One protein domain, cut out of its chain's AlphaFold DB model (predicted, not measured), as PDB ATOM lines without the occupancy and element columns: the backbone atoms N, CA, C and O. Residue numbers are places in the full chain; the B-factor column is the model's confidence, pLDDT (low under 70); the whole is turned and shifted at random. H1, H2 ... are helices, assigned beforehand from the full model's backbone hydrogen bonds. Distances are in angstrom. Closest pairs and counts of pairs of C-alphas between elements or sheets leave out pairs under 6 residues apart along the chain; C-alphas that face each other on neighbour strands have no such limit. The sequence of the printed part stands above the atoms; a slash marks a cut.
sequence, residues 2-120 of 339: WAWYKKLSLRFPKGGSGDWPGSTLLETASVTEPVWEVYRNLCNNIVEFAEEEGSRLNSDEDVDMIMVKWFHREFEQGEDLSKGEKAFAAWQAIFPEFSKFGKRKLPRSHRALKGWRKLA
ATOM      1  N   TRP A   2      26.483   8.789 -24.329       41.94
ATOM      2  CA  TRP A   2      26.741  10.120 -23.737       41.94
ATOM      3  C   TRP A   2      27.966  10.822 -24.373       41.94
ATOM      4  O   TRP A   2      28.081  12.033 -24.341       41.94
ATOM      5  N   ALA A   3      28.854  10.060 -25.028       44.53
ATOM      6  CA  ALA A   3      29.970  10.527 -25.855       44.53
ATOM      7  C   ALA A   3      29.589  11.163 -27.214       44.53
ATOM      8  O   ALA A   3      30.376  11.955 -27.715       44.53
ATOM      9  N   TRP A   4      28.431  10.839 -27.820       51.59
ATOM     10  CA  TRP A   4      27.962  11.493 -29.060       51.59
ATOM     11  C   TRP A   4      27.321  12.843 -28.716       51.59
ATOM     12  O   TRP A   4      27.678  13.853 -29.307       51.59
ATOM     13  N   TYR A   5      26.513  12.878 -27.651       47.28
ATOM     14  CA  TYR A   5      25.944  14.100 -27.075       47.28
ATOM     15  C   TYR A   5      26.995  15.017 -26.414       47.28
ATOM     16  O   TYR A   5      27.007  16.211 -26.679       47.28
ATOM     17  N   LYS A   6      27.982  14.473 -25.677       49.84
ATOM     18  CA  LYS A   6      29.170  15.241 -25.247       49.84
ATOM     19  C   LYS A   6      30.002  15.730 -26.430       49.84
ATOM     20  O   LYS A   6      30.581  16.803 -26.344       49.84
ATOM     21  N   LYS A   7      30.063  14.982 -27.542       49.25
ATOM     22  CA  LYS A   7      30.666  15.470 -28.794       49.25
ATOM     23  C   LYS A   7      29.849  16.598 -29.413       49.25
ATOM     24  O   LYS A   7      30.473  17.507 -29.928       49.25
ATOM     25  N   LEU A   8      28.515  16.561 -29.359       50.41
ATOM     26  CA  LEU A   8      27.642  17.673 -29.753       50.41
ATOM     27  C   LEU A   8      27.931  18.900 -28.872       50.41
ATOM     28  O   LEU A   8      28.326  19.932 -29.399       50.41
ATOM     29  N   SER A   9      27.873  18.779 -27.542       47.31
ATOM     30  CA  SER A   9      28.149  19.893 -26.620       47.31
ATOM     31  C   SER A   9      29.594  20.421 -26.694       47.31
ATOM     32  O   SER A   9      29.814  21.599 -26.442       47.31
ATOM     33  N   LEU A  10      30.577  19.583 -27.062       45.28
ATOM     34  CA  LEU A  10      31.972  19.977 -27.352       45.28
ATOM     35  C   LEU A  10      32.169  20.544 -28.771       45.28
ATOM     36  O   LEU A  10      33.179  21.191 -29.029       45.28
ATOM     37  N   ARG A  11      31.243  20.285 -29.699       48.53
ATOM     38  CA  ARG A  11      31.284  20.764 -31.091       48.53
ATOM     39  C   ARG A  11      30.595  22.104 -31.290       48.53
ATOM     40  O   ARG A  11      30.820  22.717 -32.321       48.53
ATOM     41  N   PHE A  12      29.791  22.565 -30.338       53.22
ATOM     42  CA  PHE A  12      29.188  23.894 -30.375       53.22
ATOM     43  C   PHE A  12      29.938  24.838 -29.425       53.22
ATOM     44  O   PHE A  12      29.428  25.119 -28.335       53.22
ATOM     45  N   PRO A  13      31.150  25.324 -29.768       48.12
ATOM     46  CA  PRO A  13      31.774  26.363 -28.966       48.12
ATOM     47  C   PRO A  13      30.819  27.559 -28.888       48.12
ATOM     48  O   PRO A  13      30.263  28.015 -29.893       48.12
ATOM     49  N   LYS A  14      30.579  28.038 -27.667       48.81
ATOM     50  CA  LYS A  14      29.861  29.293 -27.448       48.81
ATOM     51  C   LYS A  14      30.752  30.420 -27.961       48.81
ATOM     52  O   LYS A  14      31.705  30.795 -27.291       48.81
ATOM     53  N   GLY A  15      30.421  30.943 -29.138       50.59
ATOM     54  CA  GLY A  15      31.156  32.036 -29.768       50.59
ATOM     55  C   GLY A  15      32.350  31.533 -30.576       50.59
ATOM     56  O   GLY A  15      33.313  31.003 -30.036       50.59
ATOM     57  N   GLY A  16      32.270  31.705 -31.887       49.41
ATOM     58  CA  GLY A  16      33.306  31.312 -32.831       49.41
ATOM     59  C   GLY A  16      32.656  30.949 -34.152       49.41
ATOM     60  O   GLY A  16      31.584  30.340 -34.149       49.41
ATOM     61  N   SER A  17      33.296  31.362 -35.244       54.09
ATOM     62  CA  SER A  17      33.087  30.880 -36.612       54.09
ATOM     63  C   SER A  17      32.680  29.408 -36.622       54.09
ATOM     64  O   SER A  17      33.086  28.667 -35.733       54.09
ATOM     65  N   GLY A  18      31.905  28.960 -37.612       53.72
ATOM     66  CA  GLY A  18      31.547  27.548 -37.835       53.72
ATOM     67  C   GLY A  18      32.710  26.539 -37.967       53.72
ATOM     68  O   GLY A  18      32.557  25.570 -38.693       53.72
ATOM     69  N   ASP A  19      33.849  26.754 -37.311       56.53
ATOM     70  CA  ASP A  19      35.009  25.896 -37.137       56.53
ATOM     71  C   ASP A  19      34.642  24.698 -36.262       56.53
ATOM     72  O   ASP A  19      34.786  24.674 -35.038       56.53
ATOM     73  N   TRP A  20      34.145  23.661 -36.923       65.00
ATOM     74  CA  TRP A  20      34.016  22.343 -36.331       65.00
ATOM     75  C   TRP A  20      35.394  21.673 -36.338       65.00
ATOM     76  O   TRP A  20      36.143  21.806 -37.308       65.00
ATOM     77  N   PRO A  21      35.742  20.871 -35.318       58.09
ATOM     78  CA  PRO A  21      36.932  20.034 -35.378       58.09
ATOM     79  C   PRO A  21      36.896  19.136 -36.625       58.09
ATOM     80  O   PRO A  21      36.095  18.197 -36.699       58.09
ATOM     81  N   GLY A  22      37.754  19.447 -37.600       67.31
ATOM     82  CA  GLY A  22      37.868  18.747 -38.882       67.31
ATOM     83  C   GLY A  22      37.105  19.361 -40.062       67.31
ATOM     84  O   GLY A  22      37.207  18.802 -41.149       67.31
ATOM     85  N   SER A  23      36.371  20.470 -39.899       74.75
ATOM     86  CA  SER A  23      35.799  21.184 -41.050       74.75
ATOM     87  C   SER A  23      36.847  22.055 -41.733       74.75
ATOM     88  O   SER A  23      37.617  22.756 -41.078       74.75
ATOM     89  N   THR A  24      36.842  22.049 -43.058       82.94
ATOM     90  CA  THR A  24      37.656  22.937 -43.886       82.94
ATOM     91  C   THR A  24      37.045  24.337 -43.966       82.94
ATOM     92  O   THR A  24      35.833  24.506 -43.847       82.94
ATOM     93  N   LEU A  25      37.867  25.347 -44.271       82.62
ATOM     94  CA  LEU A  25      37.412  26.725 -44.507       82.62
ATOM     95  C   LEU A  25      36.266  26.814 -45.536       82.62
ATOM     96  O   LEU A  25      35.367  27.641 -45.410       82.62
ATOM     97  N   LEU A  26      36.282  25.962 -46.565       84.69
ATOM     98  CA  LEU A  26      35.245  25.962 -47.601       84.69
ATOM     99  C   LEU A  26      33.908  25.412 -47.086       84.69
ATOM    100  O   LEU A  26      32.849  25.888 -47.493       84.69
ATOM    101  N   GLU A  27      33.942  24.442 -46.174       83.06
ATOM    102  CA  GLU A  27      32.737  23.913 -45.531       83.06
ATOM    103  C   GLU A  27      32.130  24.942 -44.575       83.06
ATOM    104  O   GLU A  27      30.914  25.143 -44.589       83.06
ATOM    105  N   THR A  28      32.958  25.654 -43.808       78.88
ATOM    106  CA  THR A  28      32.477  26.681 -42.871       78.88
ATOM    107  C   THR A  28      31.925  27.906 -43.601       78.88
ATOM    108  O   THR A  28      30.887  28.437 -43.205       78.88
ATOM    109  N   ALA A  29      32.527  28.281 -44.736       82.50
ATOM    110  CA  ALA A  29      32.074  29.374 -45.598       82.50
ATOM    111  C   ALA A  29      30.768  29.081 -46.365       82.50
ATOM    112  O   ALA A  29      30.166  29.999 -46.929       82.50
ATOM    113  N   SER A  30      30.299  27.827 -46.392       83.88
ATOM    114  CA  SER A  30      29.070  27.442 -47.105       83.88
ATOM    115  C   SER A  30      27.792  28.052 -46.506       83.88
ATOM    116  O   SER A  30      26.770  28.171 -47.189       83.88
ATOM    117  N   VAL A  31      27.849  28.470 -45.238       83.88
ATOM    118  CA  VAL A  31      26.743  29.064 -44.484       83.88
ATOM    119  C   VAL A  31      27.268  30.261 -43.687       83.88
ATOM    120  O   VAL A  31      28.329  30.211 -43.080       83.88
ATOM    121  N   THR A  32      26.526  31.369 -43.678       83.06
ATOM    122  CA  THR A  32      26.924  32.575 -42.934       83.06
ATOM    123  C   THR A  32      26.791  32.375 -41.423       83.06
ATOM    124  O   THR A  32      25.826  31.747 -40.993       83.06
ATOM    125  N   GLU A  33      27.632  33.026 -40.619       82.00
ATOM    126  CA  GLU A  33      27.629  32.880 -39.151       82.00
ATOM    127  C   GLU A  33      26.256  33.078 -38.468       82.00
ATOM    128  O   GLU A  33      25.861  32.225 -37.672       82.00
ATOM    129  N   PRO A  34      25.430  34.086 -38.829       85.62
ATOM    130  CA  PRO A  34      24.096  34.221 -38.231       85.62
ATOM    131  C   PRO A  34      23.164  33.040 -38.538       85.62
ATOM    132  O   PRO A  34      22.240  32.744 -37.785       85.62
ATOM    133  N   VAL A  35      23.372  32.359 -39.669       88.50
ATOM    134  CA  VAL A  35      22.596  31.165 -40.031       88.50
ATOM    135  C   VAL A  35      23.098  29.952 -39.251       88.50
ATOM    136  O   VAL A  35      22.271  29.148 -38.827       88.50
ATOM    137  N   TRP A  36      24.406  29.852 -38.992       86.81
ATOM    138  CA  TRP A  36      24.952  28.823 -38.106       86.81
ATOM    139  C   TRP A  36      24.363  28.908 -36.701       86.81
ATOM    140  O   TRP A  36      23.941  27.889 -36.164       86.81
ATOM    141  N   GLU A  37      24.246  30.105 -36.128       87.75
ATOM    142  CA  GLU A  37      23.601  30.293 -34.825       87.75
ATOM    143  C   GLU A  37      22.150  29.786 -34.810       87.75
ATOM    144  O   GLU A  37      21.762  29.019 -33.929       87.75
ATOM    145  N   VAL A  38      21.367  30.122 -35.840       90.69
ATOM    146  CA  VAL A  38      19.997  29.608 -35.993       90.69
ATOM    147  C   VAL A  38      19.982  28.082 -36.115       90.69
ATOM    148  O   VAL A  38      19.128  27.431 -35.517       90.69
ATOM    149  N   TYR A  39      20.906  27.500 -36.879       92.31
ATOM    150  CA  TYR A  39      20.989  26.050 -37.058       92.31
ATOM    151  C   TYR A  39      21.336  25.326 -35.759       92.31
ATOM    152  O   TYR A  39      20.709  24.312 -35.450       92.31
ATOM    153  N   ARG A  40      22.271  25.877 -34.976       88.31
ATOM    154  CA  ARG A  40      22.628  25.369 -33.646       88.31
ATOM    155  C   ARG A  40      21.413  25.360 -32.726       88.31
ATOM    156  O   ARG A  40      21.078  24.313 -32.185       88.31
ATOM    157  N   ASN A  41      20.701  26.483 -32.635       91.19
ATOM    158  CA  ASN A  41      19.510  26.592 -31.792       91.19
ATOM    159  C   ASN A  41      18.417  25.595 -32.210       91.19
ATOM    160  O   ASN A  41      17.856  24.908 -31.367       91.19
ATOM    161  N   LEU A  42      18.148  25.447 -33.512       95.00
ATOM    162  CA  LEU A  42      17.154  24.482 -33.993       95.00
ATOM    163  C   LEU A  42      17.540  23.029 -33.687       95.00
ATOM    164  O   LEU A  42      16.670  22.242 -33.325       95.00
ATOM    165  N   CYS A  43      18.819  22.669 -33.820       93.25
ATOM    166  CA  CYS A  43      19.267  21.318 -33.486       93.25
ATOM    167  C   CYS A  43      19.233  21.063 -31.981       93.25
ATOM    168  O   CYS A  43      18.785  19.993 -31.583       93.25
ATOM    169  N   ASN A  44      19.624  22.036 -31.153       90.69
ATOM    170  CA  ASN A  44      19.504  21.925 -29.698       90.69
ATOM    171  C   ASN A  44      18.048  21.691 -29.288       90.69
ATOM    172  O   ASN A  44      17.783  20.723 -28.589       90.69
ATOM    173  N   ASN A  45      17.101  22.457 -29.834       94.19
ATOM    174  CA  ASN A  45      15.674  22.268 -29.553       94.19
ATOM    175  C   ASN A  45      15.160  20.866 -29.941       94.19
ATOM    176  O   ASN A  45      14.252  20.346 -29.298       94.19
ATOM    177  N   ILE A  46      15.692  20.257 -31.010       95.25
ATOM    178  CA  ILE A  46      15.344  18.877 -31.394       95.25
ATOM    179  C   ILE A  46      15.916  17.881 -30.386       95.25
ATOM    180  O   ILE A  46      15.254  16.900 -30.057       95.25
ATOM    181  N   VAL A  47      17.147  18.102 -29.921       92.62
ATOM    182  CA  VAL A  47      17.779  17.191 -28.966       92.62
ATOM    183  C   VAL A  47      17.139  17.305 -27.585       92.62
ATOM    184  O   VAL A  47      16.830  16.273 -27.002       92.62
ATOM    185  N   GLU A  48      16.849  18.516 -27.112       92.62
ATOM    186  CA  GLU A  48      16.072  18.755 -25.888       92.62
ATOM    187  C   GLU A  48      14.707  18.060 -25.971       92.62
ATOM    188  O   GLU A  48      14.335  17.312 -25.073       92.62
ATOM    189  N   PHE A  49      14.007  18.181 -27.105       95.38
ATOM    190  CA  PHE A  49      12.761  17.444 -27.325       95.38
ATOM    191  C   PHE A  49      12.948  15.917 -27.299       95.38
ATOM    192  O   PHE A  49      12.083  15.193 -26.812       95.38
ATOM    193  N   ALA A  50      14.069  15.398 -27.807       95.00
ATOM    194  CA  ALA A  50      14.366  13.970 -27.728       95.00
ATOM    195  C   ALA A  50      14.517  13.501 -26.272       95.00
ATOM    196  O   ALA A  50      14.030  12.425 -25.922       95.00
ATOM    197  N   GLU A  51      15.173  14.317 -25.439       92.50
ATOM    198  CA  GLU A  51      15.342  14.073 -24.006       92.50
ATOM    199  C   GLU A  51      13.998  14.116 -23.266       92.50
ATOM    200  O   GLU A  51      13.719  13.208 -22.481       92.50
ATOM    201  N   GLU A  52      13.138  15.096 -23.570       94.12
ATOM    202  CA  GLU A  52      11.763  15.198 -23.047       94.12
ATOM    203  C   GLU A  52      10.922  13.955 -23.388       94.12
ATOM    204  O   GLU A  52      10.214  13.420 -22.537       94.12
ATOM    205  N   GLU A  53      11.047  13.444 -24.615       94.81
ATOM    206  CA  GLU A  53      10.376  12.226 -25.091       94.81
ATOM    207  C   GLU A  53      11.015  10.927 -24.561       94.81
ATOM    208  O   GLU A  53      10.656   9.830 -25.008       94.81
ATOM    209  N   GLY A  54      12.018  11.016 -23.676       93.06
ATOM    210  CA  GLY A  54      12.758   9.864 -23.149       93.06
ATOM    211  C   GLY A  54      13.476   9.044 -24.227       93.06
ATOM    212  O   GLY A  54      13.805   7.874 -24.018       93.06
ATOM    213  N   SER A  55      13.694   9.629 -25.403       89.06
ATOM    214  CA  SER A  55      14.193   8.950 -26.590       89.06
ATOM    215  C   SER A  55      15.693   9.160 -26.750       89.06
ATOM    216  O   SER A  55      16.228  10.247 -26.549       89.06
ATOM    217  N   ARG A  56      16.407   8.102 -27.141       87.00
ATOM    218  CA  ARG A  56      17.853   8.164 -27.387       87.00
ATOM    219  C   ARG A  56      18.112   8.195 -28.890       87.00
ATOM    220  O   ARG A  56      17.623   7.338 -29.608       87.00
ATOM    221  N   LEU A  57      18.911   9.152 -29.358       89.44
ATOM    222  CA  LEU A  57      19.255   9.322 -30.776       89.44
ATOM    223  C   LEU A  57      20.411   8.393 -31.193       89.44
ATOM    224  O   LEU A  57      21.510   8.858 -31.504       89.44
ATOM    225  N   ASN A  58      20.197   7.076 -31.129       86.88
ATOM    226  CA  ASN A  58      21.273   6.087 -31.280       86.88
ATOM    227  C   ASN A  58      21.398   5.522 -32.696       86.88
ATOM    228  O   ASN A  58      22.480   5.083 -33.086       86.88
ATOM    229  N   SER A  59      20.303   5.531 -33.446       92.69
ATOM    230  CA  SER A  59      20.205   5.007 -34.806       92.69
ATOM    231  C   SER A  59      19.660   6.055 -35.778       92.69
ATOM    232  O   SER A  59      19.187   7.121 -35.375       92.69
ATOM    233  N   ASP A  60      19.746   5.770 -37.077       94.88
ATOM    234  CA  ASP A  60      19.135   6.612 -38.113       94.88
ATOM    235  C   ASP A  60      17.613   6.635 -37.937       94.88
ATOM    236  O   ASP A  60      16.985   7.680 -38.093       94.88
ATOM    237  N   GLU A  61      17.041   5.498 -37.544       96.56
ATOM    238  CA  GLU A  61      15.626   5.301 -37.263       96.56
ATOM    239  C   GLU A  61      15.158   6.143 -36.071       96.56
ATOM    240  O   GLU A  61      14.093   6.759 -36.154       96.56
ATOM    241  N   ASP A  62      15.952   6.218 -34.996       94.44
ATOM    242  CA  ASP A  62      15.645   7.056 -33.828       94.44
ATOM    243  C   ASP A  62      15.637   8.538 -34.207       94.44
ATOM    244  O   ASP A  62      14.711   9.277 -33.870       94.44
ATOM    245  N   VAL A  63      16.659   8.969 -34.950       96.31
ATOM    246  CA  VAL A  63      16.786  10.348 -35.430       96.31
ATOM    247  C   VAL A  63      15.624  10.708 -36.359       96.31
ATOM    248  O   VAL A  63      15.018  11.771 -36.208       96.31
ATOM    249  N   ASP A  64      15.268   9.816 -37.286       98.19
ATOM    250  CA  ASP A  64      14.145  10.011 -38.201       98.19
ATOM    251  C   ASP A  64      12.805  10.053 -37.450       98.19
ATOM    252  O   ASP A  64      11.960  10.904 -37.728       98.19
ATOM    253  N   MET A  65      12.608   9.177 -36.460       98.19
ATOM    254  CA  MET A  65      11.407   9.162 -35.622       98.19
ATOM    255  C   MET A  65      11.263  10.455 -34.814       98.19
ATOM    256  O   MET A  65      10.174  11.035 -34.786       98.19
ATOM    257  N   ILE A  66      12.338  10.922 -34.179       97.88
ATOM    258  CA  ILE A  66      12.290  12.123 -33.344       97.88
ATOM    259  C   ILE A  66      12.052  13.374 -34.176       97.88
ATOM    260  O   ILE A  66      11.221  14.194 -33.796       97.88
ATOM    261  N   MET A  67      12.676  13.498 -35.349       97.88
ATOM    262  CA  MET A  67      12.363  14.608 -36.252       97.88
ATOM    263  C   MET A  67      10.906  14.589 -36.720       97.88
ATOM    264  O   MET A  67      10.278  15.644 -36.773       97.88
ATOM    265  N   VAL A  68      10.334  13.416 -37.015       98.56
ATOM    266  CA  VAL A  68       8.907  13.300 -37.367       98.56
ATOM    267  C   VAL A  68       8.013  13.772 -36.223       98.56
ATOM    268  O   VAL A  68       7.104  14.567 -36.466       98.56
ATOM    269  N   LYS A  69       8.268  13.307 -34.994       98.25
ATOM    270  CA  LYS A  69       7.519  13.729 -33.802       98.25
ATOM    271  C   LYS A  69       7.646  15.232 -33.565       98.25
ATOM    272  O   LYS A  69       6.642  15.900 -33.343       98.25
ATOM    273  N   TRP A  70       8.857  15.770 -33.701       98.31
ATOM    274  CA  TRP A  70       9.113  17.196 -33.548       98.31
ATOM    275  C   TRP A  70       8.341  18.002 -34.599       98.31
ATOM    276  O   TRP A  70       7.593  18.903 -34.245       98.31
ATOM    277  N   PHE A  71       8.402  17.629 -35.886       98.38
ATOM    278  CA  PHE A  71       7.605  18.292 -36.928       98.38
ATOM    279  C   PHE A  71       6.103  18.239 -36.656       98.38
ATOM    280  O   PHE A  71       5.405  19.203 -36.958       98.38
ATOM    281  N   HIS A  72       5.605  17.126 -36.116       98.06
ATOM    282  CA  HIS A  72       4.198  16.996 -35.762       98.06
ATOM    283  C   HIS A  72       3.811  17.972 -34.649       98.06
ATOM    284  O   HIS A  72       2.886  18.755 -34.845       98.06
ATOM    285  N   ARG A  73       4.583  18.013 -33.557       97.62
ATOM    286  CA  ARG A  73       4.378  18.950 -32.444       97.62
ATOM    287  C   ARG A  73       4.371  20.404 -32.916       97.62
ATOM    288  O   ARG A  73       3.461  21.156 -32.590       97.62
ATOM    289  N   GLU A  74       5.366  20.805 -33.704       97.25
ATOM    290  CA  GLU A  74       5.454  22.179 -34.215       97.25
ATOM    291  C   GLU A  74       4.275  22.510 -35.150       97.25
ATOM    292  O   GLU A  74       3.725  23.611 -35.102       97.25
ATOM    293  N   PHE A  75       3.839  21.552 -35.975       95.25
ATOM    294  CA  PHE A  75       2.644  21.706 -36.806       95.25
ATOM    295  C   PHE A  75       1.373  21.893 -35.965       95.25
ATOM    296  O   PHE A  75       0.585  22.791 -36.259       95.25
ATOM    297  N   GLU A  76       1.179  21.090 -34.917       94.50
ATOM    298  CA  GLU A  76       0.034  21.200 -34.003       94.50
ATOM    299  C   GLU A  76       0.035  22.521 -33.224       94.50
ATOM    300  O   GLU A  76      -1.021  23.106 -32.992       94.50
ATOM    301  N   GLN A  77       1.219  23.051 -32.907       94.56
ATOM    302  CA  GLN A  77       1.396  24.381 -32.313       94.56
ATOM    303  C   GLN A  77       1.139  25.534 -33.300       94.56
ATOM    304  O   GLN A  77       1.200  26.705 -32.921       94.56
ATOM    305  N   GLY A  78       0.825  25.232 -34.563       90.69
ATOM    306  CA  GLY A  78       0.494  26.225 -35.582       90.69
ATOM    307  C   GLY A  78       1.707  26.908 -36.213       90.69
ATOM    308  O   GLY A  78       1.551  27.960 -36.839       90.69
ATOM    309  N   GLU A  79       2.904  26.336 -36.073       93.44
ATOM    310  CA  GLU A  79       4.114  26.884 -36.682       93.44
ATOM    311  C   GLU A  79       4.079  26.804 -38.214       93.44
ATOM    312  O   GLU A  79       3.458  25.936 -38.839       93.44
ATOM    313  N   ASP A  80       4.794  27.726 -38.859       91.19
ATOM    314  CA  ASP A  80       4.933  27.719 -40.312       91.19
ATOM    315  C   ASP A  80       5.867  26.589 -40.774       91.19
ATOM    316  O   ASP A  80       6.936  26.374 -40.197       91.19
ATOM    317  N   LEU A  81       5.568  25.986 -41.936       93.69
ATOM    318  CA  LEU A  81       6.418  24.979 -42.604       93.69
ATOM    319  C   LEU A  81       7.904  25.379 -42.665       93.69
ATOM    320  O   LEU A  81       8.795  24.531 -42.630       93.69
ATOM    321  N   SER A  82       8.182  26.683 -42.761       92.94
ATOM    322  CA  SER A  82       9.546  27.206 -42.813       92.94
ATOM    323  C   SER A  82      10.392  26.846 -41.584       92.94
ATOM    324  O   SER A  82      11.610  26.748 -41.719       92.94
ATOM    325  N   LYS A  83       9.776  26.637 -40.410       94.50
ATOM    326  CA  LYS A  83      10.461  26.189 -39.189       94.50
ATOM    327  C   LYS A  83      10.939  24.746 -39.354       94.50
ATOM    328  O   LYS A  83      12.129  24.488 -39.196       94.50
ATOM    329  N   GLY A  84      10.055  23.853 -39.807       96.19
ATOM    330  CA  GLY A  84      10.381  22.458 -40.125       96.19
ATOM    331  C   GLY A  84      11.455  22.313 -41.207       96.19
ATOM    332  O   GLY A  84      12.440  21.602 -41.016       96.19
ATOM    333  N   GLU A  85      11.324  23.039 -42.323       96.44
ATOM    334  CA  GLU A  85      12.319  23.013 -43.408       96.44
ATOM    335  C   GLU A  85      13.697  23.504 -42.947       96.44
ATOM    336  O   GLU A  85      14.714  22.913 -43.314       96.44
ATOM    337  N   LYS A  86      13.745  24.568 -42.132       96.31
ATOM    338  CA  LYS A  86      15.002  25.076 -41.569       96.31
ATOM    339  C   LYS A  86      15.612  24.111 -40.566       96.31
ATOM    340  O   LYS A  86      16.823  23.961 -40.583       96.31
ATOM    341  N   ALA A  87      14.809  23.472 -39.721       96.94
ATOM    342  CA  ALA A  87      15.308  22.521 -38.736       96.94
ATOM    343  C   ALA A  87      15.905  21.277 -39.413       96.94
ATOM    344  O   ALA A  87      17.004  20.852 -39.073       96.94
ATOM    345  N   PHE A  88      15.250  20.770 -40.462       97.25
ATOM    346  CA  PHE A  88      15.798  19.687 -41.279       97.25
ATOM    347  C   PHE A  88      17.098  20.097 -41.989       97.25
ATOM    348  O   PHE A  88      18.075  19.351 -41.979       97.25
ATOM    349  N   ALA A  89      17.143  21.302 -42.568       95.31
ATOM    350  CA  ALA A  89      18.356  21.830 -43.192       95.31
ATOM    351  C   ALA A  89      19.490  22.049 -42.177       95.31
ATOM    352  O   ALA A  89      20.642  21.755 -42.487       95.31
ATOM    353  N   ALA A  90      19.167  22.519 -40.970       94.06
ATOM    354  CA  ALA A  90      20.109  22.677 -39.870       94.06
ATOM    355  C   ALA A  90      20.730  21.334 -39.481       94.06
ATOM    356  O   ALA A  90      21.952  21.229 -39.396       94.06
ATOM    357  N   TRP A  91      19.898  20.297 -39.348       94.38
ATOM    358  CA  TRP A  91      20.363  18.945 -39.059       94.38
ATOM    359  C   TRP A  91      21.315  18.435 -40.143       94.38
ATOM    360  O   TRP A  91      22.395  17.948 -39.838       94.38
ATOM    361  N   GLN A  92      20.968  18.606 -41.421       93.31
ATOM    362  CA  GLN A  92      21.826  18.191 -42.538       93.31
ATOM    363  C   GLN A  92      23.122  19.002 -42.659       93.31
ATOM    364  O   GLN A  92      24.105  18.485 -43.183       93.31
ATOM    365  N   ALA A  93      23.123  20.263 -42.221       89.44
ATOM    366  CA  ALA A  93      24.312  21.108 -42.220       89.44
ATOM    367  C   ALA A  93      25.284  20.717 -41.097       89.44
ATOM    368  O   ALA A  93      26.488  20.670 -41.325       89.44
ATOM    369  N   ILE A  94      24.762  20.413 -39.904       86.38
ATOM    370  CA  ILE A  94      25.564  19.987 -38.745       86.38
ATOM    371  C   ILE A  94      25.996  18.517 -38.872       86.38
ATOM    372  O   ILE A  94      27.086  18.152 -38.431       86.38
ATOM    373  N   PHE A  95      25.179  17.687 -39.526       89.31
ATOM    374  CA  PHE A  95      25.441  16.274 -39.795       89.31
ATOM    375  C   PHE A  95      25.388  15.980 -41.305       89.31
ATOM    376  O   PHE A  95      24.386  15.447 -41.808       89.31
ATOM    377  N   PRO A  96      26.456  16.313 -42.060       89.88
ATOM    378  CA  PRO A  96      26.507  16.142 -43.512       89.88
ATOM    379  C   PRO A  96      26.253  14.707 -43.982       89.88
ATOM    380  O   PRO A  96      25.813  14.494 -45.115       89.88
ATOM    381  N   GLU A  97      26.466  13.707 -43.125       92.25
ATOM    382  CA  GLU A  97      26.151  12.315 -43.418       92.25
ATOM    383  C   GLU A  97      24.653  12.057 -43.651       92.25
ATOM    384  O   GLU A  97      24.333  11.088 -44.335       92.25
ATOM    385  N   PHE A  98      23.761  12.933 -43.166       94.38
ATOM    386  CA  PHE A  98      22.316  12.929 -43.445       94.38
ATOM    387  C   PHE A  98      21.907  13.851 -44.606       94.38
ATOM    388  O   PHE A  98      20.720  13.967 -44.937       94.38
ATOM    389  N   SER A  99      22.862  14.545 -45.231       91.88
ATOM    390  CA  SER A  99      22.602  15.408 -46.384       91.88
ATOM    391  C   SER A  99      22.178  14.602 -47.621       91.88
ATOM    392  O   SER A  99      22.192  13.368 -47.650       91.88
ATOM    393  N   LYS A 100      21.830  15.305 -48.708       89.88
ATOM    394  CA  LYS A 100      21.455  14.677 -49.987       89.88
ATOM    395  C   LYS A 100      22.500  13.657 -50.467       89.88
ATOM    396  O   LYS A 100      22.113  12.577 -50.913       89.88
ATOM    397  N   PHE A 101      23.784  13.995 -50.343       90.31
ATOM    398  CA  PHE A 101      24.919  13.171 -50.778       90.31
ATOM    399  C   PHE A 101      25.523  12.325 -49.650       90.31
ATOM    400  O   PHE A 101      26.417  11.522 -49.898       90.31
ATOM    401  N   GLY A 102      25.027  12.477 -48.421       92.12
ATOM    402  CA  GLY A 102      25.434  11.661 -47.287       92.12
ATOM    403  C   GLY A 102      24.915  10.222 -47.373       92.12
ATOM    404  O   GLY A 102      23.955   9.929 -48.096       92.12
ATOM    405  N   LYS A 103      25.556   9.312 -46.632       95.38
ATOM    406  CA  LYS A 103      25.225   7.876 -46.606       95.38
ATOM    407  C   LYS A 103      24.006   7.524 -45.739       95.38
ATOM    408  O   LYS A 103      23.378   6.504 -45.984       95.38
ATOM    409  N   ARG A 104      23.664   8.364 -44.759       96.12
ATOM    410  CA  ARG A 104      22.538   8.184 -43.826       96.12
ATOM    411  C   ARG A 104      21.296   8.891 -44.367       96.12
ATOM    412  O   ARG A 104      21.419   9.896 -45.072       96.12
ATOM    413  N   LYS A 105      20.094   8.380 -44.082       95.81
ATOM    414  CA  LYS A 105      18.837   8.883 -44.676       95.81
ATOM    415  C   LYS A 105      17.727   9.025 -43.638       95.81
ATOM    416  O   LYS A 105      17.658   8.264 -42.689       95.81
ATOM    417  N   LEU A 106      16.839   9.994 -43.877       97.38
ATOM    418  CA  LEU A 106      15.704  10.343 -43.007       97.38
ATOM    419  C   LEU A 106      14.392  10.350 -43.818       97.38
ATOM    420  O   LEU A 106      13.817  11.414 -44.103       97.38
ATOM    421  N   PRO A 107      13.971   9.187 -44.348       97.69
ATOM    422  CA  PRO A 107      12.857   9.108 -45.287       97.69
ATOM    423  C   PRO A 107      11.518   9.541 -44.675       97.69
ATOM    424  O   PRO A 107      10.705  10.159 -45.376       97.69
ATOM    425  N   ARG A 108      11.270   9.257 -43.390       98.38
ATOM    426  CA  ARG A 108       9.997   9.586 -42.734       98.38
ATOM    427  C   ARG A 108       9.902  11.073 -42.433       98.38
ATOM    428  O   ARG A 108       8.865  11.659 -42.728       98.38
ATOM    429  N   SER A 109      10.981  11.701 -41.985       98.12
ATOM    430  CA  SER A 109      11.105  13.149 -41.791       98.12
ATOM    431  C   SER A 109      10.809  13.906 -43.082       98.12
ATOM    432  O   SER A 109       9.989  14.826 -43.116       98.12
ATOM    433  N   HIS A 110      11.389  13.457 -44.199       97.25
ATOM    434  CA  HIS A 110      11.115  14.048 -45.507       97.25
ATOM    435  C   HIS A 110       9.650  13.855 -45.948       97.25
ATOM    436  O   HIS A 110       9.041  14.770 -46.512       97.25
ATOM    437  N   ARG A 111       9.049  12.685 -45.681       98.19
ATOM    438  CA  ARG A 111       7.619  12.435 -45.935       98.19
ATOM    439  C   ARG A 111       6.722  13.307 -45.048       98.19
ATOM    440  O   ARG A 111       5.737  13.839 -45.560       98.19
ATOM    441  N   ALA A 112       7.068  13.495 -43.777       98.19
ATOM    442  CA  ALA A 112       6.342  14.349 -42.840       98.19
ATOM    443  C   ALA A 112       6.340  15.811 -43.307       98.19
ATOM    444  O   ALA A 112       5.270  16.399 -43.423       98.19
ATOM    445  N   LEU A 113       7.488  16.361 -43.725       97.62
ATOM    446  CA  LEU A 113       7.554  17.713 -44.304       97.62
ATOM    447  C   LEU A 113       6.735  17.858 -45.594       97.62
ATOM    448  O   LEU A 113       6.125  18.902 -45.830       97.62
ATOM    449  N   LYS A 114       6.676  16.820 -46.441       97.06
ATOM    450  CA  LYS A 114       5.770  16.813 -47.604       97.06
ATOM    451  C   LYS A 114       4.301  16.865 -47.176       97.06
ATOM    452  O   LYS A 114       3.530  17.601 -47.789       97.06
ATOM    453  N   GLY A 115       3.930  16.101 -46.146       97.56
ATOM    454  CA  GLY A 115       2.596  16.133 -45.543       97.56
ATOM    455  C   GLY A 115       2.264  17.514 -44.984       97.56
ATOM    456  O   GLY A 115       1.260  18.102 -45.378       97.56
ATOM    457  N   TRP A 116       3.163  18.082 -44.179       97.19
ATOM    458  CA  TRP A 116       3.039  19.430 -43.626       97.19
ATOM    459  C   TRP A 116       2.856  20.467 -44.739       97.19
ATOM    460  O   TRP A 116       1.912  21.247 -44.699       97.19
ATOM    461  N   ARG A 117       3.647  20.412 -45.818       95.38
ATOM    462  CA  ARG A 117       3.480  21.313 -46.973       95.38
ATOM    463  C   ARG A 117       2.103  21.208 -47.637       95.38
ATOM    464  O   ARG A 117       1.626  22.200 -48.181       95.38
ATOM    465  N   LYS A 118       1.490  20.021 -47.645       94.25
ATOM    466  CA  LYS A 118       0.151  19.810 -48.212       94.25
ATOM    467  C   LYS A 118      -0.941  20.364 -47.293       94.25
ATOM    468  O   LYS A 118      -1.890  20.954 -47.794       94.25
ATOM    469  N   LEU A 119      -0.797  20.172 -45.981       92.75
ATOM    470  CA  LEU A 119      -1.784  20.577 -44.975       92.75
ATOM    471  C   LEU A 119      -1.705  22.074 -44.631       92.75
ATOM    472  O   LEU A 119      -2.732  22.726 -44.486       92.75
ATOM    473  N   ALA A 120      -0.497  22.634 -44.565       87.69
ATOM    474  CA  ALA A 120      -0.228  24.052 -44.338       87.69
ATOM    475  C   ALA A 120       0.707  24.592 -45.438       87.69
ATOM    476  O   ALA A 120       1.920  24.731 -45.235       87.69
TER     477      ALA A 120
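Overview. This is residues 2 to 120 of the 339 residues of the protein "Hypothetical protein" of Polarella glacialis (UniProt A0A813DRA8). What is the shape? H4, H5 and H6 form a small up-and-down bundle, each running against the one before; long H3 crosses H5, and H1 and tiny H2 lie beyond, touching no helix. What builds it? The printed part has 119 residues with six named helices, H1 to H6 in order, and no named strand: all helix. It is compact, radius of gyration of the C-alphas 14.2 A, spanning 39 by 29 by 27 A.

Along the chain. Where does it begin? H1 is residues 2 to 11, from C-alpha 2 at (26.741, 10.120, -23.737); H2 is 25 to 28; H3 is 33 to 52, 28.7 A from first to last C-alpha. What follows? H4 is 60 to 76, H5 81 to 94, and H6 107 to 119, ending at (-1.784, 20.577, -44.975).

Arrangement. How does H3 meet H5? They touch about perpendicular, 82 degrees; the closest C-alphas, Tyr 39 and Ala 90, are 4.5 A apart. Are the backbones helical? Every O i to N i+4 pair is within hydrogen-bond range in H1, H3, H4, H5 and H6; H2 is too short for one.

Size, cuts and confidence. Any cut? The printed part has no cut. Where is confidence low? Residues 2 to 22 are under 70.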